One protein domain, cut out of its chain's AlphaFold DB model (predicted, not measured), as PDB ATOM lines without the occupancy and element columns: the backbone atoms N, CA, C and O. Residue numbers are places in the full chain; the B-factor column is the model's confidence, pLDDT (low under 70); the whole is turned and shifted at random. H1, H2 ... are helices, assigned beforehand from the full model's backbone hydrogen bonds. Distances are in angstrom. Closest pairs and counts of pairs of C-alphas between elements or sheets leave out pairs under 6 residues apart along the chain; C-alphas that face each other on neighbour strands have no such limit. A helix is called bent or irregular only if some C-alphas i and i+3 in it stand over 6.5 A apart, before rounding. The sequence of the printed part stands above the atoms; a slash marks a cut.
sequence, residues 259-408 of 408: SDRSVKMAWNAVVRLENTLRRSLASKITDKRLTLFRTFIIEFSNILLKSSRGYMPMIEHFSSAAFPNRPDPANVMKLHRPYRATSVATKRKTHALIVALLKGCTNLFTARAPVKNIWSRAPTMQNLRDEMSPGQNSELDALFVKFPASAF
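AT A GLANCE: This is residues 259 to 408 of the 408 residues of an uncharacterized protein of Amylibacter sp. SFDW26 (UniProt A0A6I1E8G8). Two long helices, H1 and H2, make a V, meeting where H1 ends and H2 begins, and H4 passes crosswise between the arms of the V as the core of the domain. H6 lies side by side with H2, while the short helices H3 and H5 and much of two long unnamed stretches lie towards the open end of the V. The printed part has 150 residues with six named helices, H1 to H6 in order along the chain, and no named strand; its class is all helix. It is compact, with a radius of gyration of the C-alphas of 15.2 A, and spans 47 by 40 by 27 A.

IN THESE COORDINATES: H1, the longest helix, holds residues 261 to 282 and runs 30.9 A from C-alpha 261 at (21.096, -62.735, -21.760) to C-alpha 282 at (-6.373, -60.497, -35.678). H2 holds residues 288 to 306 and is 27.0 A long. H4, residues 344 to 358, measures 21.0 A, and H6, residues 390 to 402, measures 18.7 A and ends with C-alpha 402 at (-6.908, -81.788, -30.165). H3 is residues 314 to 317 and H5 residues 381 to 385. No helix is bent or irregular.

HOW THE PARTS SIT: H1 touches H2 with residues 277 to 281 alone, at a steep tilt of 56 degrees, opposite ways; the closest C-alphas, of Ser 280 and Leu 290, are 4.9 A apart. With residues 266 to 273 alone H1 touches H4, about perpendicular at 82 degrees, the closest C-alphas being those of Val 270 and Ala 352 at 5.7 A. H2 is the hub, touching four helices. Its residues 300 to 305 touch residues 350 to 354 of H4, with the closest C-alphas, of Ser 301 and Thr 350, 6.3 A apart; the tilt of 69 degrees, opposite ways, is only just steep. H6 touches H2 at a shallow tilt of 12 degrees, opposite ways, closest at the C-alphas of Ile 303 and Gln 392, 6.7 A. The helix packing is mostly crossed. H3 touches H2, with C-alphas 305 and 315 closest at 6.4 A, and also H4, with C-alphas 315 and 350 closest at 6.6 A. H5 is close but not clearly touching to H4, where the closest C-alphas, of Leu 357 and Met 381, are 6.2 A apart. H1 and H6 are apart, as are H4 and H6. In H1, H2, H4, H5 and H6 every O i to N i+4 pair is within hydrogen-bond range; H3 is too short for such a pair.

THE WHOLE: The two C-alphas farthest apart, of Thr 286 and Pro 370, are 47.5 A from each other. The printed part has no cut and ends at the chain's last residue, 408. The links H3 to H4, 26 residues, and H4 to H5, 22 residues, are long. The mean pLDDT of the printed part is 78.2, and 38 residues are under 70, among them 327 to 337 and 360 to 378.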
ATOM      1  N   SER A 259      20.184 -56.557 -18.451       88.56
ATOM      2  CA  SER A 259      21.440 -56.912 -19.123       88.56
ATOM      3  C   SER A 259      21.608 -58.426 -19.288       88.56
ATOM      4  O   SER A 259      22.234 -58.842 -20.263       88.56
ATOM      5  N   ASP A 260      20.949 -59.235 -18.456       91.56
ATOM      6  CA  ASP A 260      21.007 -60.697 -18.485       91.56
ATOM      7  C   ASP A 260      20.501 -61.300 -19.818       91.56
ATOM      8  O   ASP A 260      19.371 -61.082 -20.280       91.56
ATOM      9  N   ARG A 261      21.370 -62.087 -20.468       91.81
ATOM     10  CA  ARG A 261      21.096 -62.735 -21.760       91.81
ATOM     11  C   ARG A 261      20.027 -63.824 -21.650       91.81
ATOM     12  O   ARG A 261      19.185 -63.923 -22.546       91.81
ATOM     13  N   SER A 262      20.055 -64.625 -20.593       88.31
ATOM     14  CA  SER A 262      19.114 -65.727 -20.369       88.31
ATOM     15  C   SER A 262      17.707 -65.188 -20.125       88.31
ATOM     16  O   SER A 262      16.753 -65.655 -20.753       88.31
ATOM     17  N   VAL A 263      17.590 -64.122 -19.326       89.88
ATOM     18  CA  VAL A 263      16.324 -63.400 -19.118       89.88
ATOM     19  C   VAL A 263      15.759 -62.897 -20.446       89.88
ATOM     20  O   VAL A 263      14.607 -63.183 -20.782       89.88
ATOM     21  N   LYS A 264      16.575 -62.209 -21.256       91.62
ATOM     22  CA  LYS A 264      16.151 -61.732 -22.584       91.62
ATOM     23  C   LYS A 264      15.709 -62.869 -23.494       91.62
ATOM     24  O   LYS A 264      14.737 -62.711 -24.231       91.62
ATOM     25  N   MET A 265      16.413 -63.999 -23.490       91.00
ATOM     26  CA  MET A 265      16.024 -65.165 -24.286       91.00
ATOM     27  C   MET A 265      14.665 -65.718 -23.848       91.00
ATOM     28  O   MET A 265      13.824 -65.978 -24.715       91.00
ATOM     29  N   ALA A 266      14.423 -65.823 -22.541       90.94
ATOM     30  CA  ALA A 266      13.143 -66.264 -21.995       90.94
ATOM     31  C   ALA A 266      12.004 -65.298 -22.372       90.94
ATOM     32  O   ALA A 266      10.983 -65.721 -22.920       90.94
ATOM     33  N   TRP A 267      12.204 -63.988 -22.197       93.81
ATOM     34  CA  TRP A 267      11.238 -62.966 -22.620       93.81
ATOM     35  C   TRP A 267      10.979 -62.998 -24.129       93.81
ATOM     36  O   TRP A 267       9.831 -62.980 -24.560       93.81
ATOM     37  N   ASN A 268      12.022 -63.129 -24.952       93.31
ATOM     38  CA  ASN A 268      11.887 -63.264 -26.407       93.31
ATOM     39  C   ASN A 268      11.083 -64.506 -26.812       93.31
ATOM     40  O   ASN A 268      10.441 -64.515 -27.865       93.31
ATOM     41  N   ALA A 269      11.155 -65.585 -26.035       92.12
ATOM     42  CA  ALA A 269      10.373 -66.785 -26.288       92.12
ATOM     43  C   ALA A 269       8.884 -66.551 -25.973       92.12
ATOM     44  O   ALA A 269       8.043 -66.880 -26.810       92.12
ATOM     45  N   VAL A 270       8.570 -65.880 -24.859       94.00
ATOM     46  CA  VAL A 270       7.194 -65.469 -24.521       94.00
ATOM     47  C   VAL A 270       6.633 -64.469 -25.530       94.00
ATOM     48  O   VAL A 270       5.544 -64.675 -26.050       94.00
ATOM     49  N   VAL A 271       7.394 -63.441 -25.912       94.44
ATOM     50  CA  VAL A 271       6.983 -62.463 -26.939       94.44
ATOM     51  C   VAL A 271       6.644 -63.149 -28.266       94.44
ATOM     52  O   VAL A 271       5.728 -62.726 -28.970       94.44
ATOM     53  N   ARG A 272       7.358 -64.221 -28.634       93.25
ATOM     54  CA  ARG A 272       7.032 -65.012 -29.832       93.25
ATOM     55  C   ARG A 272       5.696 -65.740 -29.692       93.25
ATOM     56  O   ARG A 272       4.914 -65.691 -30.639       93.25
ATOM     57  N   LEU A 273       5.424 -66.345 -28.533       92.94
ATOM     58  CA  LEU A 273       4.119 -66.940 -28.233       92.94
ATOM     59  C   LEU A 273       3.001 -65.890 -28.345       92.94
ATOM     60  O   LEU A 273       2.049 -66.089 -29.097       92.94
ATOM     61  N   GLU A 274       3.158 -64.744 -27.678       93.81
ATOM     62  CA  GLU A 274       2.170 -63.653 -27.675       93.81
ATOM     63  C   GLU A 274       1.939 -63.081 -29.076       93.81
ATOM     64  O   GLU A 274       0.811 -62.781 -29.452       93.81
ATOM     65  N   ASN A 275       2.981 -62.985 -29.904       92.31
ATOM     66  CA  ASN A 275       2.837 -62.560 -31.294       92.31
ATOM     67  C   ASN A 275       2.058 -63.568 -32.147       92.31
ATOM     68  O   ASN A 275       1.299 -63.155 -33.023       92.31
ATOM     69  N   THR A 276       2.235 -64.871 -31.929       90.69
ATOM     70  CA  THR A 276       1.428 -65.894 -32.610       90.69
ATOM     71  C   THR A 276      -0.020 -65.842 -32.138       90.69
ATOM     72  O   THR A 276      -0.917 -65.802 -32.977       90.69
ATOM     73  N   LEU A 277      -0.245 -65.713 -30.829       89.12
ATOM     74  CA  LEU A 277      -1.582 -65.557 -30.261       89.12
ATOM     75  C   LEU A 277      -2.263 -64.301 -30.817       89.12
ATOM     76  O   LEU A 277      -3.338 -64.381 -31.393       89.12
ATOM     77  N   ARG A 278      -1.591 -63.153 -30.810       88.75
ATOM     78  CA  ARG A 278      -2.101 -61.911 -31.407       88.75
ATOM     79  C   ARG A 278      -2.440 -62.050 -32.891       88.75
ATOM     80  O   ARG A 278      -3.449 -61.509 -33.325       88.75
ATOM     81  N   ARG A 279      -1.629 -62.771 -33.674       86.94
ATOM     82  CA  ARG A 279      -1.949 -63.050 -35.086       86.94
ATOM     83  C   ARG A 279      -3.214 -63.897 -35.217       86.94
ATOM     84  O   ARG A 279      -4.055 -63.543 -36.035       86.94
ATOM     85  N   SER A 280      -3.384 -64.925 -34.378       85.31
ATOM     86  CA  SER A 280      -4.631 -65.709 -34.348       85.31
ATOM     87  C   SER A 280      -5.856 -64.889 -33.946       85.31
ATOM     88  O   SER A 280      -6.953 -65.174 -34.406       85.31
ATOM     89  N   LEU A 281      -5.671 -63.845 -33.131       82.44
ATOM     90  CA  LEU A 281      -6.749 -62.947 -32.713       82.44
ATOM     91  C   LEU A 281      -7.119 -61.919 -33.801       82.44
ATOM     92  O   LEU A 281      -8.253 -61.458 -33.848       82.44
ATOM     93  N   ALA A 282      -6.170 -61.529 -34.658       80.75
ATOM     94  CA  ALA A 282      -6.373 -60.497 -35.678       80.75
ATOM     95  C   ALA A 282      -6.861 -61.043 -37.032       80.75
ATOM     96  O   ALA A 282      -7.402 -60.289 -37.843       80.75
ATOM     97  N   SER A 283      -6.643 -62.327 -37.326       75.50
ATOM     98  CA  SER A 283      -7.045 -62.922 -38.602       75.50
ATOM     99  C   SER A 283      -8.566 -63.070 -38.676       75.50
ATOM    100  O   SER A 283      -9.131 -63.855 -37.919       75.50
ATOM    101  N   LYS A 284      -9.222 -62.371 -39.616       69.44
ATOM    102  CA  LYS A 284     -10.612 -62.652 -40.018       69.44
ATOM    103  C   LYS A 284     -10.671 -64.116 -40.473       69.44
ATOM    104  O   LYS A 284     -10.044 -64.486 -41.458       69.44
ATOM    105  N   ILE A 285     -11.288 -64.953 -39.648       62.31
ATOM    106  CA  ILE A 285     -11.021 -66.390 -39.538       62.31
ATOM    107  C   ILE A 285     -11.381 -67.157 -40.816       62.31
ATOM    108  O   ILE A 285     -12.553 -67.320 -41.139       62.31
ATOM    109  N   THR A 286     -10.369 -67.748 -41.449       68.38
ATOM    110  CA  THR A 286     -10.497 -69.014 -42.198       68.38
ATOM    111  C   THR A 286      -9.441 -70.052 -41.789       68.38
ATOM    112  O   THR A 286      -9.593 -71.234 -42.099       68.38
ATOM    113  N   ASP A 287      -8.399 -69.666 -41.039       82.50
ATOM    114  CA  ASP A 287      -7.340 -70.587 -40.623       82.50
ATOM    115  C   ASP A 287      -7.721 -71.361 -39.350       82.50
ATOM    116  O   ASP A 287      -7.567 -70.889 -38.218       82.50
ATOM    117  N   LYS A 288      -8.187 -72.599 -39.544       85.12
ATOM    118  CA  LYS A 288      -8.523 -73.533 -38.458       85.12
ATOM    119  C   LYS A 288      -7.353 -73.770 -37.493       85.12
ATOM    120  O   LYS A 288      -7.601 -73.992 -36.308       85.12
ATOM    121  N   ARG A 289      -6.092 -73.706 -37.950       84.69
ATOM    122  CA  ARG A 289      -4.912 -73.954 -37.098       84.69
ATOM    123  C   ARG A 289      -4.734 -72.854 -36.059       84.69
ATOM    124  O   ARG A 289      -4.461 -73.150 -34.899       84.69
ATOM    125  N   LEU A 290      -4.929 -71.597 -36.454       84.19
ATOM    126  CA  LEU A 290      -4.826 -70.450 -35.549       84.19
ATOM    127  C   LEU A 290      -5.936 -70.456 -34.490       84.19
ATOM    128  O   LEU A 290      -5.659 -70.177 -33.323       84.19
ATOM    129  N   THR A 291      -7.156 -70.848 -34.864       84.44
ATOM    130  CA  THR A 291      -8.259 -71.028 -33.907       84.44
ATOM    131  C   THR A 291      -7.948 -72.132 -32.898       84.44
ATOM    132  O   THR A 291      -8.088 -71.909 -31.697       84.44
ATOM    133  N   LEU A 292      -7.471 -73.294 -33.363       86.38
ATOM    134  CA  LEU A 292      -7.079 -74.402 -32.486       86.38
ATOM    135  C   LEU A 292      -5.942 -74.005 -31.538       86.38
ATOM    136  O   LEU A 292      -6.017 -74.300 -30.349       86.38
ATOM    137  N   PHE A 293      -4.934 -73.284 -32.036       88.25
ATOM    138  CA  PHE A 293      -3.835 -72.773 -31.215       88.25
ATOM    139  C   PHE A 293      -4.335 -71.819 -30.124       88.25
ATOM    140  O   PHE A 293      -3.949 -71.947 -28.963       88.25
ATOM    141  N   ARG A 294      -5.227 -70.882 -30.466       86.69
ATOM    142  CA  ARG A 294      -5.832 -69.963 -29.492       86.69
ATOM    143  C   ARG A 294      -6.575 -70.723 -28.395       86.69
ATOM    144  O   ARG A 294      -6.325 -70.468 -27.216       86.69
ATOM    145  N   THR A 295      -7.452 -71.652 -28.777       87.69
ATOM    146  CA  THR A 295      -8.198 -72.487 -27.827       87.69
ATOM    147  C   THR A 295      -7.241 -73.283 -26.947       87.69
ATOM    148  O   THR A 295      -7.386 -73.262 -25.729       87.69
ATOM    149  N   PHE A 296      -6.208 -73.890 -27.538       89.94
ATOM    150  CA  PHE A 296      -5.178 -74.613 -26.797       89.94
ATOM    151  C   PHE A 296      -4.530 -73.740 -25.718       89.94
ATOM    152  O   PHE A 296      -4.489 -74.139 -24.559       89.94
ATOM    153  N   ILE A 297      -4.060 -72.537 -26.063       90.25
ATOM    154  CA  ILE A 297      -3.374 -71.668 -25.096       90.25
ATOM    155  C   ILE A 297      -4.300 -71.251 -23.953       90.25
ATOM    156  O   ILE A 297      -3.861 -71.234 -22.803       90.25
ATOM    157  N   ILE A 298      -5.563 -70.930 -24.242       87.50
ATOM    158  CA  ILE A 298      -6.530 -70.517 -23.216       87.50
ATOM    159  C   ILE A 298      -6.855 -71.686 -22.279       87.50
ATOM    160  O   ILE A 298      -6.735 -71.531 -21.064       87.50
ATOM    161  N   GLU A 299      -7.210 -72.849 -22.828       88.88
ATOM    162  CA  GLU A 299      -7.554 -74.029 -22.030       88.88
ATOM    163  C   GLU A 299      -6.356 -74.529 -21.227       88.88
ATOM    164  O   GLU A 299      -6.460 -74.741 -20.019       88.88
ATOM    165  N   PHE A 300      -5.179 -74.610 -21.852       90.00
ATOM    166  CA  PHE A 300      -3.975 -75.044 -21.155       90.00
ATOM    167  C   PHE A 300      -3.617 -74.087 -20.016       90.00
ATOM    168  O   PHE A 300      -3.284 -74.519 -18.914       90.00
ATOM    169  N   SER A 301      -3.764 -72.779 -20.239       90.12
ATOM    170  CA  SER A 301      -3.573 -71.782 -19.184       90.12
ATOM    171  C   SER A 301      -4.556 -71.963 -18.027       90.12
ATOM    172  O   SER A 301      -4.153 -71.843 -16.872       90.12
ATOM    173  N   ASN A 302      -5.827 -72.263 -18.313       88.19
ATOM    174  CA  ASN A 302      -6.830 -72.526 -17.281       88.19
ATOM    175  C   ASN A 302      -6.480 -73.774 -16.460       88.19
ATOM    176  O   ASN A 302      -6.581 -73.722 -15.235       88.19
ATOM    177  N   ILE A 303      -6.019 -74.853 -17.100       87.50
ATOM    178  CA  ILE A 303      -5.560 -76.069 -16.408       87.50
ATOM    179  C   ILE A 303      -4.396 -75.732 -15.462       87.50
ATOM    180  O   ILE A 303      -4.450 -76.070 -14.281       87.50
ATOM    181  N   LEU A 304      -3.387 -74.991 -15.939       85.56
ATOM    182  CA  LEU A 304      -2.215 -74.590 -15.140       85.56
ATOM    183  C   LEU A 304      -2.547 -73.669 -13.955       85.56
ATOM    184  O   LEU A 304      -1.801 -73.615 -12.980       85.56
ATOM    185  N   LEU A 305      -3.625 -72.892 -14.057       84.19
ATOM    186  CA  LEU A 305      -4.073 -71.993 -12.990       84.19
ATOM    187  C   LEU A 305      -4.989 -72.691 -11.982       84.19
ATOM    188  O   LEU A 305      -5.026 -72.289 -10.821       84.19
ATOM    189  N   LYS A 306      -5.726 -73.719 -12.418       84.56
ATOM    190  CA  LYS A 306      -6.555 -74.565 -11.550       84.56
ATOM    191  C   LYS A 306      -5.734 -75.624 -10.816       84.56
ATOM    192  O   LYS A 306      -6.154 -76.066  -9.748       84.56
ATOM    193  N   SER A 307      -4.604 -76.056 -11.375       81.31
ATOM    194  CA  SER A 307      -3.732 -77.028 -10.721       81.31
ATOM    195  C   SER A 307      -3.116 -76.423  -9.462       81.31
ATOM    196  O   SER A 307      -2.605 -75.301  -9.457       81.31
ATOM    197  N   SER A 308      -3.204 -77.161  -8.362       78.12
ATOM    198  CA  SER A 308      -2.699 -76.735  -7.061       78.12
ATOM    199  C   SER A 308      -2.024 -77.904  -6.366       78.12
ATOM    200  O   SER A 308      -2.469 -79.045  -6.476       78.12
ATOM    201  N   ARG A 309      -0.939 -77.603  -5.651       68.69
ATOM    202  CA  ARG A 309      -0.264 -78.547  -4.764       68.69
ATOM    203  C   ARG A 309      -0.404 -78.015  -3.344       68.69
ATOM    204  O   ARG A 309       0.191 -76.997  -2.987       68.69
ATOM    205  N   GLY A 310      -1.221 -78.676  -2.532       78.12
ATOM    206  CA  GLY A 310      -1.618 -78.127  -1.234       78.12
ATOM    207  C   GLY A 310      -2.446 -76.853  -1.419       78.12
ATOM    208  O   GLY A 310      -3.450 -76.872  -2.119       78.12
ATOM    209  N   TYR A 311      -2.022 -75.743  -0.811       72.88
ATOM    210  CA  TYR A 311      -2.780 -74.484  -0.828       72.88
ATOM    211  C   TYR A 311      -2.378 -73.513  -1.947       72.88
ATOM    212  O   TYR A 311      -3.016 -72.475  -2.101       72.88
ATOM    213  N   MET A 312      -1.327 -73.806  -2.722       74.06
ATOM    214  CA  MET A 312      -0.806 -72.874  -3.728       74.06
ATOM    215  C   MET A 312      -1.045 -73.368  -5.161       74.06
ATOM    216  O   MET A 312      -0.802 -74.542  -5.455       74.06
ATOM    217  N   PRO A 313      -1.468 -72.478  -6.082       77.69
ATOM    218  CA  PRO A 313      -1.506 -72.790  -7.502       77.69
ATOM    219  C   PRO A 313      -0.115 -73.134  -8.026       77.69
ATOM    220  O   PRO A 313       0.876 -72.487  -7.681       77.69
ATOM    221  N   MET A 314      -0.050 -74.098  -8.937       79.00
ATOM    222  CA  MET A 314       1.202 -74.577  -9.517       79.00
ATOM    223  C   MET A 314       2.039 -73.455 -10.137       79.00
ATOM    224  O   MET A 314       3.266 -73.439 -10.022       79.00
ATOM    225  N   ILE A 315       1.380 -72.471 -10.756       82.50
ATOM    226  CA  ILE A 315       2.066 -71.336 -11.371       82.50
ATOM    227  C   ILE A 315       2.882 -70.505 -10.369       82.50
ATOM    228  O   ILE A 315       3.845 -69.835 -10.748       82.50
ATOM    229  N   GLU A 316       2.538 -70.547  -9.081       81.19
ATOM    230  CA  GLU A 316       3.294 -69.864  -8.032       81.19
ATOM    231  C   GLU A 316       4.565 -70.617  -7.629       81.19
ATOM    232  O   GLU A 316       5.504 -70.002  -7.129       81.19
ATOM    233  N   HIS A 317       4.678 -71.909  -7.941       78.19
ATOM    234  CA  HIS A 317       5.943 -72.640  -7.814       78.19
ATOM    235  C   HIS A 317       6.917 -72.337  -8.961       78.19
ATOM    236  O   HIS A 317       8.126 -72.544  -8.824       78.19
ATOM    237  N   PHE A 318       6.422 -71.795 -10.078       80.94
ATOM    238  CA  PHE A 318       7.248 -71.373 -11.204       80.94
ATOM    239  C   PHE A 318       7.811 -69.961 -10.981       80.94
ATOM    240  O   PHE A 318       7.204 -68.968 -11.378       80.94
ATOM    241  N   SER A 319       8.988 -69.866 -10.360       82.56
ATOM    242  CA  SER A 319       9.703 -68.601 -10.144       82.56
ATOM    243  C   SER A 319      11.095 -68.636 -10.761       82.56
ATOM    244  O   SER A 319      11.836 -69.600 -10.582       82.56
ATOM    245  N   SER A 320      11.486 -67.549 -11.420       83.69
ATOM    246  CA  SER A 320      12.841 -67.353 -11.960       83.69
ATOM    247  C   SER A 320      13.230 -65.874 -11.910       83.69
ATOM    248  O   SER A 320      12.373 -65.022 -11.683       83.69
ATOM    249  N   ALA A 321      14.493 -65.540 -12.191       82.88
ATOM    250  CA  ALA A 321      14.917 -64.140 -12.328       82.88
ATOM    251  C   ALA A 321      14.120 -63.371 -13.405       82.88
ATOM    252  O   ALA A 321      13.851 -62.183 -13.255       82.88
ATOM    253  N   ALA A 322      13.700 -64.055 -14.476       85.75
ATOM    254  CA  ALA A 322      12.910 -63.461 -15.556       85.75
ATOM    255  C   ALA A 322      11.424 -63.282 -15.195       85.75
ATOM    256  O   ALA A 322      10.743 -62.444 -15.793       85.75
ATOM    257  N   PHE A 323      10.929 -64.085 -14.248       87.50
ATOM    258  CA  PHE A 323       9.527 -64.160 -13.841       87.50
ATOM    259  C   PHE A 323       9.442 -64.394 -12.324       87.50
ATOM    260  O   PHE A 323       9.154 -65.514 -11.891       87.50
ATOM    261  N   PRO A 324       9.761 -63.377 -11.507       82.69
ATOM    262  CA  PRO A 324       9.798 -63.535 -10.062       82.69
ATOM    263  C   PRO A 324       8.393 -63.736  -9.487       82.69
ATOM    264  O   PRO A 324       7.405 -63.194  -9.997       82.69
ATOM    265  N   ASN A 325       8.316 -64.493  -8.393       77.06
ATOM    266  CA  ASN A 325       7.111 -64.571  -7.577       77.06
ATOM    267  C   ASN A 325       6.738 -63.219  -6.979       77.06
ATOM    268  O   ASN A 325       7.576 -62.341  -6.758       77.06
ATOM    269  N   ARG A 326       5.448 -63.071  -6.682       71.00
ATOM    270  CA  ARG A 326       4.979 -61.931  -5.905       71.00
ATOM    271  C   ARG A 326       5.406 -62.087  -4.446       71.00
ATOM    272  O   ARG A 326       5.338 -63.198  -3.929       71.00
ATOM    273  N   PRO A 327       5.779 -60.986  -3.778       58.97
ATOM    274  CA  PRO A 327       6.099 -61.016  -2.354       58.97
ATOM    275  C   PRO A 327       4.879 -61.330  -1.472       58.97
ATOM    276  O   PRO A 327       5.058 -61.800  -0.358       58.97
ATOM    277  N   ASP A 328       3.653 -61.117  -1.968       65.38
ATOM    278  CA  ASP A 328       2.414 -61.391  -1.234       65.38
ATOM    279  C   ASP A 328       1.541 -62.453  -1.946       65.38
ATOM    280  O   ASP A 328       0.847 -62.129  -2.922       65.38
ATOM    281  N   PRO A 329       1.566 -63.718  -1.484       57.22
ATOM    282  CA  PRO A 329       0.729 -64.791  -2.017       57.22
ATOM    283  C   PRO A 329      -0.737 -64.712  -1.555       57.22
ATOM    284  O   PRO A 329      -1.596 -65.340  -2.182       57.22
ATOM    285  N   ALA A 330      -1.068 -63.928  -0.517       56.84
ATOM    286  CA  ALA A 330      -2.411 -63.906   0.076       56.84
ATOM    287  C   ALA A 330      -3.490 -63.417  -0.907       56.84
ATOM    288  O   ALA A 330      -4.645 -63.835  -0.839       56.84
ATOM    289  N   ASN A 331      -3.098 -62.593  -1.881       54.22
ATOM    290  CA  ASN A 331      -3.976 -62.098  -2.939       54.22
ATOM    291  C   ASN A 331      -4.252 -63.111  -4.070       54.22
ATOM    292  O   ASN A 331      -5.148 -62.882  -4.882       54.22
ATOM    293  N   VAL A 332      -3.488 -64.203  -4.166       52.56
ATOM    294  CA  VAL A 332      -3.670 -65.242  -5.201       52.56
ATOM    295  C   VAL A 332      -4.520 -66.402  -4.676       52.56
ATOM    296  O   VAL A 332      -5.287 -66.991  -5.429       52.56
ATOM    297  N   MET A 333      -4.438 -66.676  -3.373       51.09
ATOM    298  CA  MET A 333      -5.043 -67.843  -2.717       51.09
ATOM    299  C   MET A 333      -6.578 -67.886  -2.739       51.09
ATOM    300  O   MET A 333      -7.149 -68.924  -2.427       51.09
ATOM    301  N   LYS A 334      -7.267 -66.780  -3.050       52.31
ATOM    302  CA  LYS A 334      -8.715 -66.699  -2.810       52.31
ATOM    303  C   LYS A 334      -9.608 -67.212  -3.937       52.31
ATOM    304  O   LYS A 334     -10.765 -67.477  -3.649       52.31
ATOM    305  N   LEU A 335      -9.146 -67.382  -5.179       51.16
ATOM    306  CA  LEU A 335     -10.060 -67.731  -6.279       51.16
ATOM    307  C   LEU A 335      -9.386 -68.529  -7.403       51.16
ATOM    308  O   LEU A 335      -8.352 -68.116  -7.932       51.16
ATOM    309  N   HIS A 336     -10.054 -69.595  -7.854       62.84
ATOM    310  CA  HIS A 336      -9.848 -70.217  -9.165       62.84
ATOM    311  C   HIS A 336     -10.236 -69.228 -10.275       62.84
ATOM    312  O   HIS A 336     -11.313 -69.307 -10.861       62.84
ATOM    313  N   ARG A 337      -9.380 -68.239 -10.543       69.31
ATOM    314  CA  ARG A 337      -9.643 -67.244 -11.585       69.31
ATOM    315  C   ARG A 337      -9.293 -67.839 -12.950       69.31
ATOM    316  O   ARG A 337      -8.177 -68.341 -13.106       69.31
ATOM    317  N   PRO A 338     -10.182 -67.752 -13.956       74.69
ATOM    318  CA  PRO A 338      -9.826 -68.139 -15.314       74.69
ATOM    319  C   PRO A 338      -8.639 -67.300 -15.788       74.69
ATOM    320  O   PRO A 338      -8.479 -66.148 -15.376       74.69
ATOM    321  N   TYR A 339      -7.829 -67.851 -16.695       80.38
ATOM    322  CA  TYR A 339      -6.646 -67.198 -17.264       80.38
ATOM    323  C   TYR A 339      -6.909 -65.742 -17.648       80.38
ATOM    324  O   TYR A 339      -6.119 -64.856 -17.314       80.38
ATOM    325  N   ARG A 340      -8.072 -65.480 -18.247       71.69
ATOM    326  CA  ARG A 340      -8.522 -64.145 -18.647       71.69
ATOM    327  C   ARG A 340      -8.570 -63.162 -17.470       71.69
ATOM    328  O   ARG A 340      -7.992 -62.088 -17.586       71.69
ATOM    329  N   ALA A 341      -9.106 -63.549 -16.317       71.12
ATOM    330  CA  ALA A 341      -9.239 -62.698 -15.130       71.12
ATOM    331  C   ALA A 341      -7.966 -62.615 -14.263       71.12
ATOM    332  O   ALA A 341      -7.968 -62.010 -13.185       71.12
ATOM    333  N   THR A 342      -6.857 -63.221 -14.692       78.25
ATOM    334  CA  THR A 342      -5.593 -63.114 -13.960       78.25
ATOM    335  C   THR A 342      -4.839 -61.829 -14.297       78.25
ATOM    336  O   THR A 342      -5.045 -61.167 -15.317       78.25
ATOM    337  N   SER A 343      -3.941 -61.438 -13.398       82.88
ATOM    338  CA  SER A 343      -3.105 -60.256 -13.597       82.88
ATOM    339  C   SER A 343      -2.098 -60.437 -14.740       82.88
ATOM    340  O   SER A 343      -1.665 -61.556 -15.007       82.88
ATOM    341  N   VAL A 344      -1.631 -59.334 -15.339       86.88
ATOM    342  CA  VAL A 344      -0.607 -59.356 -16.404       86.88
ATOM    343  C   VAL A 344       0.645 -60.145 -15.987       86.88
ATOM    344  O   VAL A 344       1.184 -60.907 -16.782       86.88
ATOM    345  N   ALA A 345       1.082 -60.024 -14.729       86.25
ATOM    346  CA  ALA A 345       2.227 -60.778 -14.214       86.25
ATOM    347  C   ALA A 345       1.958 -62.292 -14.140       86.25
ATOM    348  O   ALA A 345       2.820 -63.084 -14.512       86.25
ATOM    349  N   THR A 346       0.760 -62.699 -13.709       86.75
ATOM    350  CA  THR A 346       0.357 -64.113 -13.673       86.75
ATOM    351  C   THR A 346       0.281 -64.684 -15.086       86.75
ATOM    352  O   THR A 346       0.924 -65.691 -15.355       86.75
ATOM    353  N   LYS A 347      -0.388 -63.994 -16.020       89.88
ATOM    354  CA  LYS A 347      -0.455 -64.407 -17.435       89.88
ATOM    355  C   LYS A 347       0.927 -64.578 -18.045       89.88
ATOM    356  O   LYS A 347       1.186 -65.556 -18.736       89.88
ATOM    357  N   ARG A 348       1.833 -63.651 -17.737       91.31
ATOM    358  CA  ARG A 348       3.223 -63.696 -18.185       91.31
ATOM    359  C   ARG A 348       3.932 -64.957 -17.702       91.31
ATOM    360  O   ARG A 348       4.591 -65.623 -18.498       91.31
ATOM    361  N   LYS A 349       3.795 -65.281 -16.411       90.31
ATOM    362  CA  LYS A 349       4.322 -66.523 -15.830       90.31
ATOM    363  C   LYS A 349       3.711 -67.738 -16.524       90.31
ATOM    364  O   LYS A 349       4.449 -68.640 -16.907       90.31
ATOM    365  N   THR A 350       2.395 -67.743 -16.742       91.12
ATOM    366  CA  THR A 350       1.693 -68.834 -17.431       91.12
ATOM    367  C   THR A 350       2.229 -69.031 -18.847       91.12
ATOM    368  O   THR A 350       2.588 -70.144 -19.213       91.12
ATOM    369  N   HIS A 351       2.398 -67.957 -19.621       93.31
ATOM    370  CA  HIS A 351       3.012 -68.022 -20.949       93.31
ATOM    371  C   HIS A 351       4.437 -68.567 -20.914       93.31
ATOM    372  O   HIS A 351       4.812 -69.371 -21.764       93.31
ATOM    373  N   ALA A 352       5.237 -68.132 -19.941       91.12
ATOM    374  CA  ALA A 352       6.597 -68.617 -19.766       91.12
ATOM    375  C   ALA A 352       6.631 -70.123 -19.477       91.12
ATOM    376  O   ALA A 352       7.417 -70.833 -20.103       91.12
ATOM    377  N   LEU A 353       5.742 -70.613 -18.609       88.75
ATOM    378  CA  LEU A 353       5.609 -72.037 -18.313       88.75
ATOM    379  C   LEU A 353       5.171 -72.834 -19.550       88.75
ATOM    380  O   LEU A 353       5.792 -73.842 -19.874       88.75
ATOM    381  N   ILE A 354       4.175 -72.347 -20.293       90.38
ATOM    382  CA  ILE A 354       3.730 -72.966 -21.552       90.38
ATOM    383  C   ILE A 354       4.897 -73.076 -22.542       90.38
ATOM    384  O   ILE A 354       5.155 -74.146 -23.089       90.38
ATOM    385  N   VAL A 355       5.656 -71.995 -22.741       89.94
ATOM    386  CA  VAL A 355       6.839 -72.001 -23.616       89.94
ATOM    387  C   VAL A 355       7.895 -72.998 -23.137       89.94
ATOM    388  O   VAL A 355       8.499 -73.676 -23.971       89.94
ATOM    389  N   ALA A 356       8.129 -73.084 -21.825       85.88
ATOM    390  CA  ALA A 356       9.093 -74.011 -21.239       85.88
ATOM    391  C   ALA A 356       8.722 -75.471 -21.531       85.88
ATOM    392  O   ALA A 356       9.567 -76.230 -22.008       85.88
ATOM    393  N   LEU A 357       7.454 -75.823 -21.296       84.12
ATOM    394  CA  LEU A 357       6.922 -77.174 -21.474       84.12
ATOM    395  C   LEU A 357       6.914 -77.598 -22.945       84.12
ATOM    396  O   LEU A 357       7.339 -78.702 -23.267       84.12
ATOM    397  N   LEU A 358       6.483 -76.710 -23.844       82.06
ATOM    398  CA  LEU A 358       6.315 -77.040 -25.261       82.06
ATOM    399  C   LEU A 358       7.629 -77.114 -26.035       82.06
ATOM    400  O   LEU A 358       7.782 -77.957 -26.911       82.06
ATOM    401  N   LYS A 359       8.587 -76.227 -25.747       78.31
ATOM    402  CA  LYS A 359       9.845 -76.181 -26.510       78.31
ATOM    403  C   LYS A 359      10.929 -77.113 -25.979       78.31
ATOM    404  O   LYS A 359      12.038 -77.083 -26.508       78.31
ATOM    405  N   GLY A 360      10.678 -77.814 -24.870       63.75
ATOM    406  CA  GLY A 360      11.730 -78.520 -24.131       63.75
ATOM    407  C   GLY A 360      12.913 -77.610 -23.760       63.75
ATOM    408  O   GLY A 360      14.025 -78.087 -23.550       63.75
ATOM    409  N   CYS A 361      12.711 -76.284 -23.726       55.22
ATOM    410  CA  CYS A 361      13.766 -75.289 -23.522       55.22
ATOM    411  C   CYS A 361      14.034 -75.115 -22.024       55.22
ATOM    412  O   CYS A 361      13.750 -74.077 -21.421       55.22
ATOM    413  N   THR A 362      14.589 -76.169 -21.436       49.50
ATOM    414  CA  THR A 362      14.794 -76.373 -19.999       49.50
ATOM    415  C   THR A 362      15.832 -75.432 -19.370       49.50
ATOM    416  O   THR A 362      15.763 -75.123 -18.186       49.50
ATOM    417  N   ASN A 363      16.759 -74.877 -20.150       52.84
ATOM    418  CA  ASN A 363      17.850 -74.057 -19.602       52.84
ATOM    419  C   ASN A 363      17.540 -72.552 -19.510       52.84
ATOM    420  O   ASN A 363      18.364 -71.788 -19.018       52.84
ATOM    421  N   LEU A 364      16.365 -72.099 -19.967       50.47
ATOM    422  CA  LEU A 364      16.001 -70.672 -19.951       50.47
ATOM    423  C   LEU A 364      15.514 -70.166 -18.584       50.47
ATOM    424  O   LEU A 364      15.418 -68.956 -18.385       50.47
ATOM    425  N   PHE A 365      15.204 -71.073 -17.652       54.12
ATOM    426  CA  PHE A 365      14.485 -70.752 -16.412       54.12
ATOM    427  C   PHE A 365      15.229 -71.168 -15.132       54.12
ATOM    428  O   PHE A 365      14.721 -70.956 -14.037       54.12
ATOM    429  N   THR A 366      16.450 -71.697 -15.251       52.19
ATOM    430  CA  THR A 366      17.311 -72.155 -14.139       52.19
ATOM    431  C   THR A 366      18.060 -71.026 -13.421       52.19
ATOM    432  O   THR A 366      19.021 -71.277 -12.692       52.19
ATOM    433  N   ALA A 367      17.633 -69.770 -13.582       46.31
ATOM    434  CA  ALA A 367      18.179 -68.663 -12.808       46.31
ATOM    435  C   ALA A 367      17.805 -68.868 -11.331       46.31
ATOM    436  O   ALA A 367      16.663 -68.609 -10.949       46.31
ATOM    437  N   ARG A 368      18.758 -69.405 -10.550       45.50
ATOM    438  CA  ARG A 368      18.647 -69.764  -9.127       45.50
ATOM    439  C   ARG A 368      17.788 -68.744  -8.378       45.50
ATOM    440  O   ARG A 368      18.234 -67.631  -8.110       45.50
ATOM    441  N   ALA A 369      16.559 -69.121  -8.040       42.81
ATOM    442  CA  ALA A 369      15.776 -68.358  -7.085       42.81
ATOM    443  C   ALA A 369      16.393 -68.542  -5.682       42.81
ATOM    444  O   ALA A 369      16.874 -69.633  -5.375       42.81
ATOM    445  N   PRO A 370      16.371 -67.518  -4.817       43.28
ATOM    446  CA  PRO A 370      16.921 -67.595  -3.460       43.28
ATOM    447  C   PRO A 370      16.093 -68.457  -2.486       43.28
ATOM    448  O   PRO A 370      16.485 -68.630  -1.337       43.28
ATOM    449  N   VAL A 371      14.959 -69.015  -2.918       50.69
ATOM    450  CA  VAL A 371      14.075 -69.862  -2.102       50.69
ATOM    451  C   VAL A 371      14.190 -71.309  -2.591       50.69
ATOM    452  O   VAL A 371      14.356 -71.525  -3.792       50.69
ATOM    453  N   LYS A 372      14.106 -72.298  -1.683       49.28
ATOM    454  CA  LYS A 372      14.001 -73.737  -2.006       49.28
ATOM    455  C   LYS A 372      12.776 -73.981  -2.904       49.28
ATOM    456  O   LYS A 372      11.701 -74.321  -2.422       49.28
ATOM    457  N   ASN A 373      12.928 -73.771  -4.206       53.75
ATOM    458  CA  ASN A 373      11.887 -74.036  -5.183       53.75
ATOM    459  C   ASN A 373      11.843 -75.537  -5.475       53.75
ATOM    460  O   ASN A 373      12.878 -76.180  -5.645       53.75
ATOM    461  N   ILE A 374      10.623 -76.067  -5.569       58.03
ATOM    462  CA  ILE A 374      10.326 -77.471  -5.888       58.03
ATOM    463  C   ILE A 374      10.971 -77.861  -7.229       58.03
ATOM    464  O   ILE A 374      11.434 -78.985  -7.410       58.03
ATOM    465  N   TRP A 375      11.061 -76.910  -8.161       57.19
ATOM    466  CA  TRP A 375      11.692 -77.086  -9.464       57.19
ATOM    467  C   TRP A 375      13.076 -76.434  -9.463       57.19
ATOM    468  O   TRP A 375      13.279 -75.324  -9.950       57.19
ATOM    469  N   SER A 376      14.047 -77.135  -8.875       55.44
ATOM    470  CA  SER A 376      15.474 -76.777  -8.942       55.44
ATOM    471  C   SER A 376      16.056 -76.910 -10.358       55.44
ATOM    472  O   SER A 376      17.106 -76.347 -10.666       55.44
ATOM    473  N   ARG A 377      15.346 -77.638 -11.224       64.56
ATOM    474  CA  ARG A 377      15.569 -77.800 -12.663       64.56
ATOM    475  C   ARG A 377      14.297 -77.417 -13.413       64.56
ATOM    476  O   ARG A 377      13.234 -77.325 -12.804       64.56
ATOM    477  N   ALA A 378      14.383 -77.217 -14.724       65.31
ATOM    478  CA  ALA A 378      13.184 -76.918 -15.493       65.31
ATOM    479  C   ALA A 378      12.133 -78.029 -15.401       65.31
ATOM    480  O   ALA A 378      12.486 -79.213 -15.398       65.31
ATOM    481  N   PRO A 379      10.850 -77.643 -15.370       70.88
ATOM    482  CA  PRO A 379       9.767 -78.603 -15.369       70.88
ATOM    483  C   PRO A 379       9.731 -79.426 -16.636       70.88
ATOM    484  O   PRO A 379       9.860 -78.906 -17.745       70.88
ATOM    485  N   THR A 380       9.475 -80.712 -16.450       81.38
ATOM    486  CA  THR A 380       9.060 -81.605 -17.525       81.38
ATOM    487  C   THR A 380       7.539 -81.729 -17.538       81.38
ATOM    488  O   THR A 380       6.878 -81.477 -16.529       81.38
ATOM    489  N   MET A 381       6.976 -82.178 -18.661       83.00
ATOM    490  CA  MET A 381       5.560 -82.554 -18.713       83.00
ATOM    491  C   MET A 381       5.215 -83.653 -17.702       83.00
ATOM    492  O   MET A 381       4.111 -83.652 -17.178       83.00
ATOM    493  N   GLN A 382       6.148 -84.554 -17.378       85.19
ATOM    494  CA  GLN A 382       5.908 -85.550 -16.335       85.19
ATOM    495  C   GLN A 382       5.790 -84.895 -14.956       85.19
ATOM    496  O   GLN A 382       4.824 -85.149 -14.253       85.19
ATOM    497  N   ASN A 383       6.691 -83.962 -14.617       81.94
ATOM    498  CA  ASN A 383       6.578 -83.216 -13.356       81.94
ATOM    499  C   ASN A 383       5.284 -82.412 -13.277       81.94
ATOM    500  O   ASN A 383       4.775 -82.204 -12.189       81.94
ATOM    501  N   LEU A 384       4.755 -81.953 -14.413       82.38
ATOM    502  CA  LEU A 384       3.444 -81.322 -14.456       82.38
ATOM    503  C   LEU A 384       2.334 -82.314 -14.081       82.38
ATOM    504  O   LEU A 384       1.485 -81.994 -13.256       82.38
ATOM    505  N   ARG A 385       2.357 -83.510 -14.678       85.44
ATOM    506  CA  ARG A 385       1.344 -84.554 -14.465       85.44
ATOM    507  C   ARG A 385       1.332 -85.097 -13.045       85.44
ATOM    508  O   ARG A 385       0.252 -85.314 -12.502       85.44
ATOM    509  N   ASP A 386       2.510 -85.275 -12.452       85.88
ATOM    510  CA  ASP A 386       2.675 -85.771 -11.077       85.88
ATOM    511  C   ASP A 386       2.020 -84.836 -10.040       85.88
ATOM    512  O   ASP A 386       1.704 -85.247  -8.927       85.88
ATOM    513  N   GLU A 387       1.816 -83.573 -10.411       82.00
ATOM    514  CA  GLU A 387       1.270 -82.509  -9.564       82.00
ATOM    515  C   GLU A 387      -0.203 -82.194  -9.881       82.00
ATOM    516  O   GLU A 387      -0.811 -81.335  -9.242       82.00
ATOM    517  N   MET A 388      -0.774 -82.836 -10.902       84.75
ATOM    518  CA  MET A 388      -2.157 -82.643 -11.334       84.75
ATOM    519  C   MET A 388      -3.054 -83.748 -10.788       84.75
ATOM    520  O   MET A 388      -2.652 -84.907 -10.673       84.75
ATOM    521  N   SER A 389      -4.312 -83.409 -10.498       87.44
ATOM    522  CA  SER A 389      -5.307 -84.435 -10.182       87.44
ATOM    523  C   SER A 389      -5.558 -85.336 -11.406       87.44
ATOM    524  O   SER A 389      -5.361 -84.899 -12.545       87.44
ATOM    525  N   PRO A 390      -6.049 -86.578 -11.228       91.56
ATOM    526  CA  PRO A 390      -6.390 -87.444 -12.357       91.56
ATOM    527  C   PRO A 390      -7.350 -86.789 -13.363       91.56
ATOM    528  O   PRO A 390      -7.159 -86.926 -14.566       91.56
ATOM    529  N   GLY A 391      -8.330 -86.010 -12.887       89.00
ATOM    530  CA  GLY A 391      -9.241 -85.256 -13.756       89.00
ATOM    531  C   GLY A 391      -8.526 -84.196 -14.600       89.00
ATOM    532  O   GLY A 391      -8.768 -84.104 -15.799       89.00
ATOM    533  N   GLN A 392      -7.585 -83.455 -14.008       86.44
ATOM    534  CA  GLN A 392      -6.769 -82.468 -14.725       86.44
ATOM    535  C   GLN A 392      -5.830 -83.121 -15.744       86.44
ATOM    536  O   GLN A 392      -5.652 -82.588 -16.838       86.44
ATOM    537  N   ASN A 393      -5.261 -84.284 -15.415       87.81
ATOM    538  CA  ASN A 393      -4.464 -85.067 -16.358       87.81
ATOM    539  C   ASN A 393      -5.307 -85.527 -17.557       87.81
ATOM    540  O   ASN A 393      -4.874 -85.360 -18.694       87.81
ATOM    541  N   SER A 394      -6.537 -85.992 -17.324       90.38
ATOM    542  CA  SER A 394      -7.474 -86.341 -18.400       90.38
ATOM    543  C   SER A 394      -7.862 -85.136 -19.267       90.38
ATOM    544  O   SER A 394      -7.904 -85.252 -20.493       90.38
ATOM    545  N   GLU A 395      -8.116 -83.966 -18.667       88.25
ATOM    546  CA  GLU A 395      -8.361 -82.716 -19.410       88.25
ATOM    547  C   GLU A 395      -7.157 -82.333 -20.280       88.25
ATOM    548  O   GLU A 395      -7.312 -81.969 -21.449       88.25
ATOM    549  N   LEU A 396      -5.949 -82.451 -19.724       87.38
ATOM    550  CA  LEU A 396      -4.697 -82.179 -20.419       87.38
ATOM    551  C   LEU A 396      -4.462 -83.150 -21.586       87.38
ATOM    552  O   LEU A 396      -4.066 -82.724 -22.672       87.38
ATOM    553  N   ASP A 397      -4.746 -84.437 -21.394       88.38
ATOM    554  CA  ASP A 397      -4.660 -85.457 -22.444       88.38
ATOM    555  C   ASP A 397      -5.643 -85.176 -23.581       88.38
ATOM    556  O   ASP A 397      -5.252 -85.137 -24.752       88.38
ATOM    557  N   ALA A 398      -6.899 -84.875 -23.245       89.38
ATOM    558  CA  ALA A 398      -7.906 -84.481 -24.225       89.38
ATOM    559  C   ALA A 398      -7.491 -83.223 -25.009       89.38
ATOM    560  O   ALA A 398      -7.799 -83.096 -26.199       89.38
ATOM    561  N   LEU A 399      -6.777 -82.297 -24.364       87.88
ATOM    562  CA  LEU A 399      -6.266 -81.093 -25.005       87.88
ATOM    563  C   LEU A 399      -5.139 -81.396 -26.007       87.88
ATOM    564  O   LEU A 399      -5.162 -80.864 -27.119       87.88
ATOM    565  N   PHE A 400      -4.193 -82.274 -25.665       85.00
ATOM    566  CA  PHE A 400      -3.108 -82.669 -26.576       85.00
ATOM    567  C   PHE A 400      -3.581 -83.512 -27.760       85.00
ATOM    568  O   PHE A 400      -3.014 -83.395 -28.846       85.00
ATOM    569  N   VAL A 401      -4.648 -84.300 -27.603       86.75
ATOM    570  CA  VAL A 401      -5.283 -84.994 -28.739       86.75
ATOM    571  C   VAL A 401      -5.824 -83.985 -29.760       86.75
ATOM    572  O   VAL A 401      -5.695 -84.191 -30.966       86.75
ATOM    573  N   LYS A 402      -6.388 -82.861 -29.295       85.81
ATOM    574  CA  LYS A 402      -6.908 -81.788 -30.165       85.81
ATOM    575  C   LYS A 402      -5.806 -80.942 -30.810       85.81
ATOM    576  O   LYS A 402      -6.046 -80.343 -31.859       85.81
ATOM    577  N   PHE A 403      -4.628 -80.862 -30.192       82.06
ATOM    578  CA  PHE A 403      -3.500 -80.055 -30.657       82.06
ATOM    579  C   PHE A 403      -2.190 -80.865 -30.590       82.06
ATOM    580  O   PHE A 403      -1.445 -80.753 -29.611       82.06
ATOM    581  N   PRO A 404      -1.904 -81.710 -31.602       71.19
ATOM    582  CA  PRO A 404      -0.746 -82.596 -31.570       71.19
ATOM    583  C   PRO A 404       0.561 -81.798 -31.562       71.19
ATOM    584  O   PRO A 404       0.660 -80.736 -32.173       71.19
ATOM    585  N   ALA A 405       1.594 -82.338 -30.909       64.00
ATOM    586  CA  ALA A 405       2.890 -81.672 -30.742       64.00
ATOM    587  C   ALA A 405       3.563 -81.264 -32.070       64.00
ATOM    588  O   ALA A 405       4.342 -80.316 -32.095       64.00
ATOM    589  N   SER A 406       3.226 -81.929 -33.180       65.62
ATOM    590  CA  SER A 406       3.674 -81.576 -34.533       65.62
ATOM    591  C   SER A 406       3.144 -80.229 -35.043       65.62
ATOM    592  O   SER A 406       3.602 -79.749 -36.078       65.62
ATOM    593  N   ALA A 407       2.182 -79.617 -34.348       59.56
ATOM    594  CA  ALA A 407       1.640 -78.303 -34.674       59.56
ATOM    595  C   ALA A 407       2.459 -77.126 -34.097       59.56
ATOM    596  O   ALA A 407       2.093 -75.975 -34.351       59.56
ATOM    597  N   PHE A 408       3.522 -77.394 -33.322       56.56
ATOM    598  CA  PHE A 408       4.355 -76.378 -32.659       56.56
ATOM    599  C   PHE A 408       5.611 -75.955 -33.416       56.56
ATOM    600  O   PHE A 408       6.249 -76.809 -34.069       56.56
TER     601      PHE A 408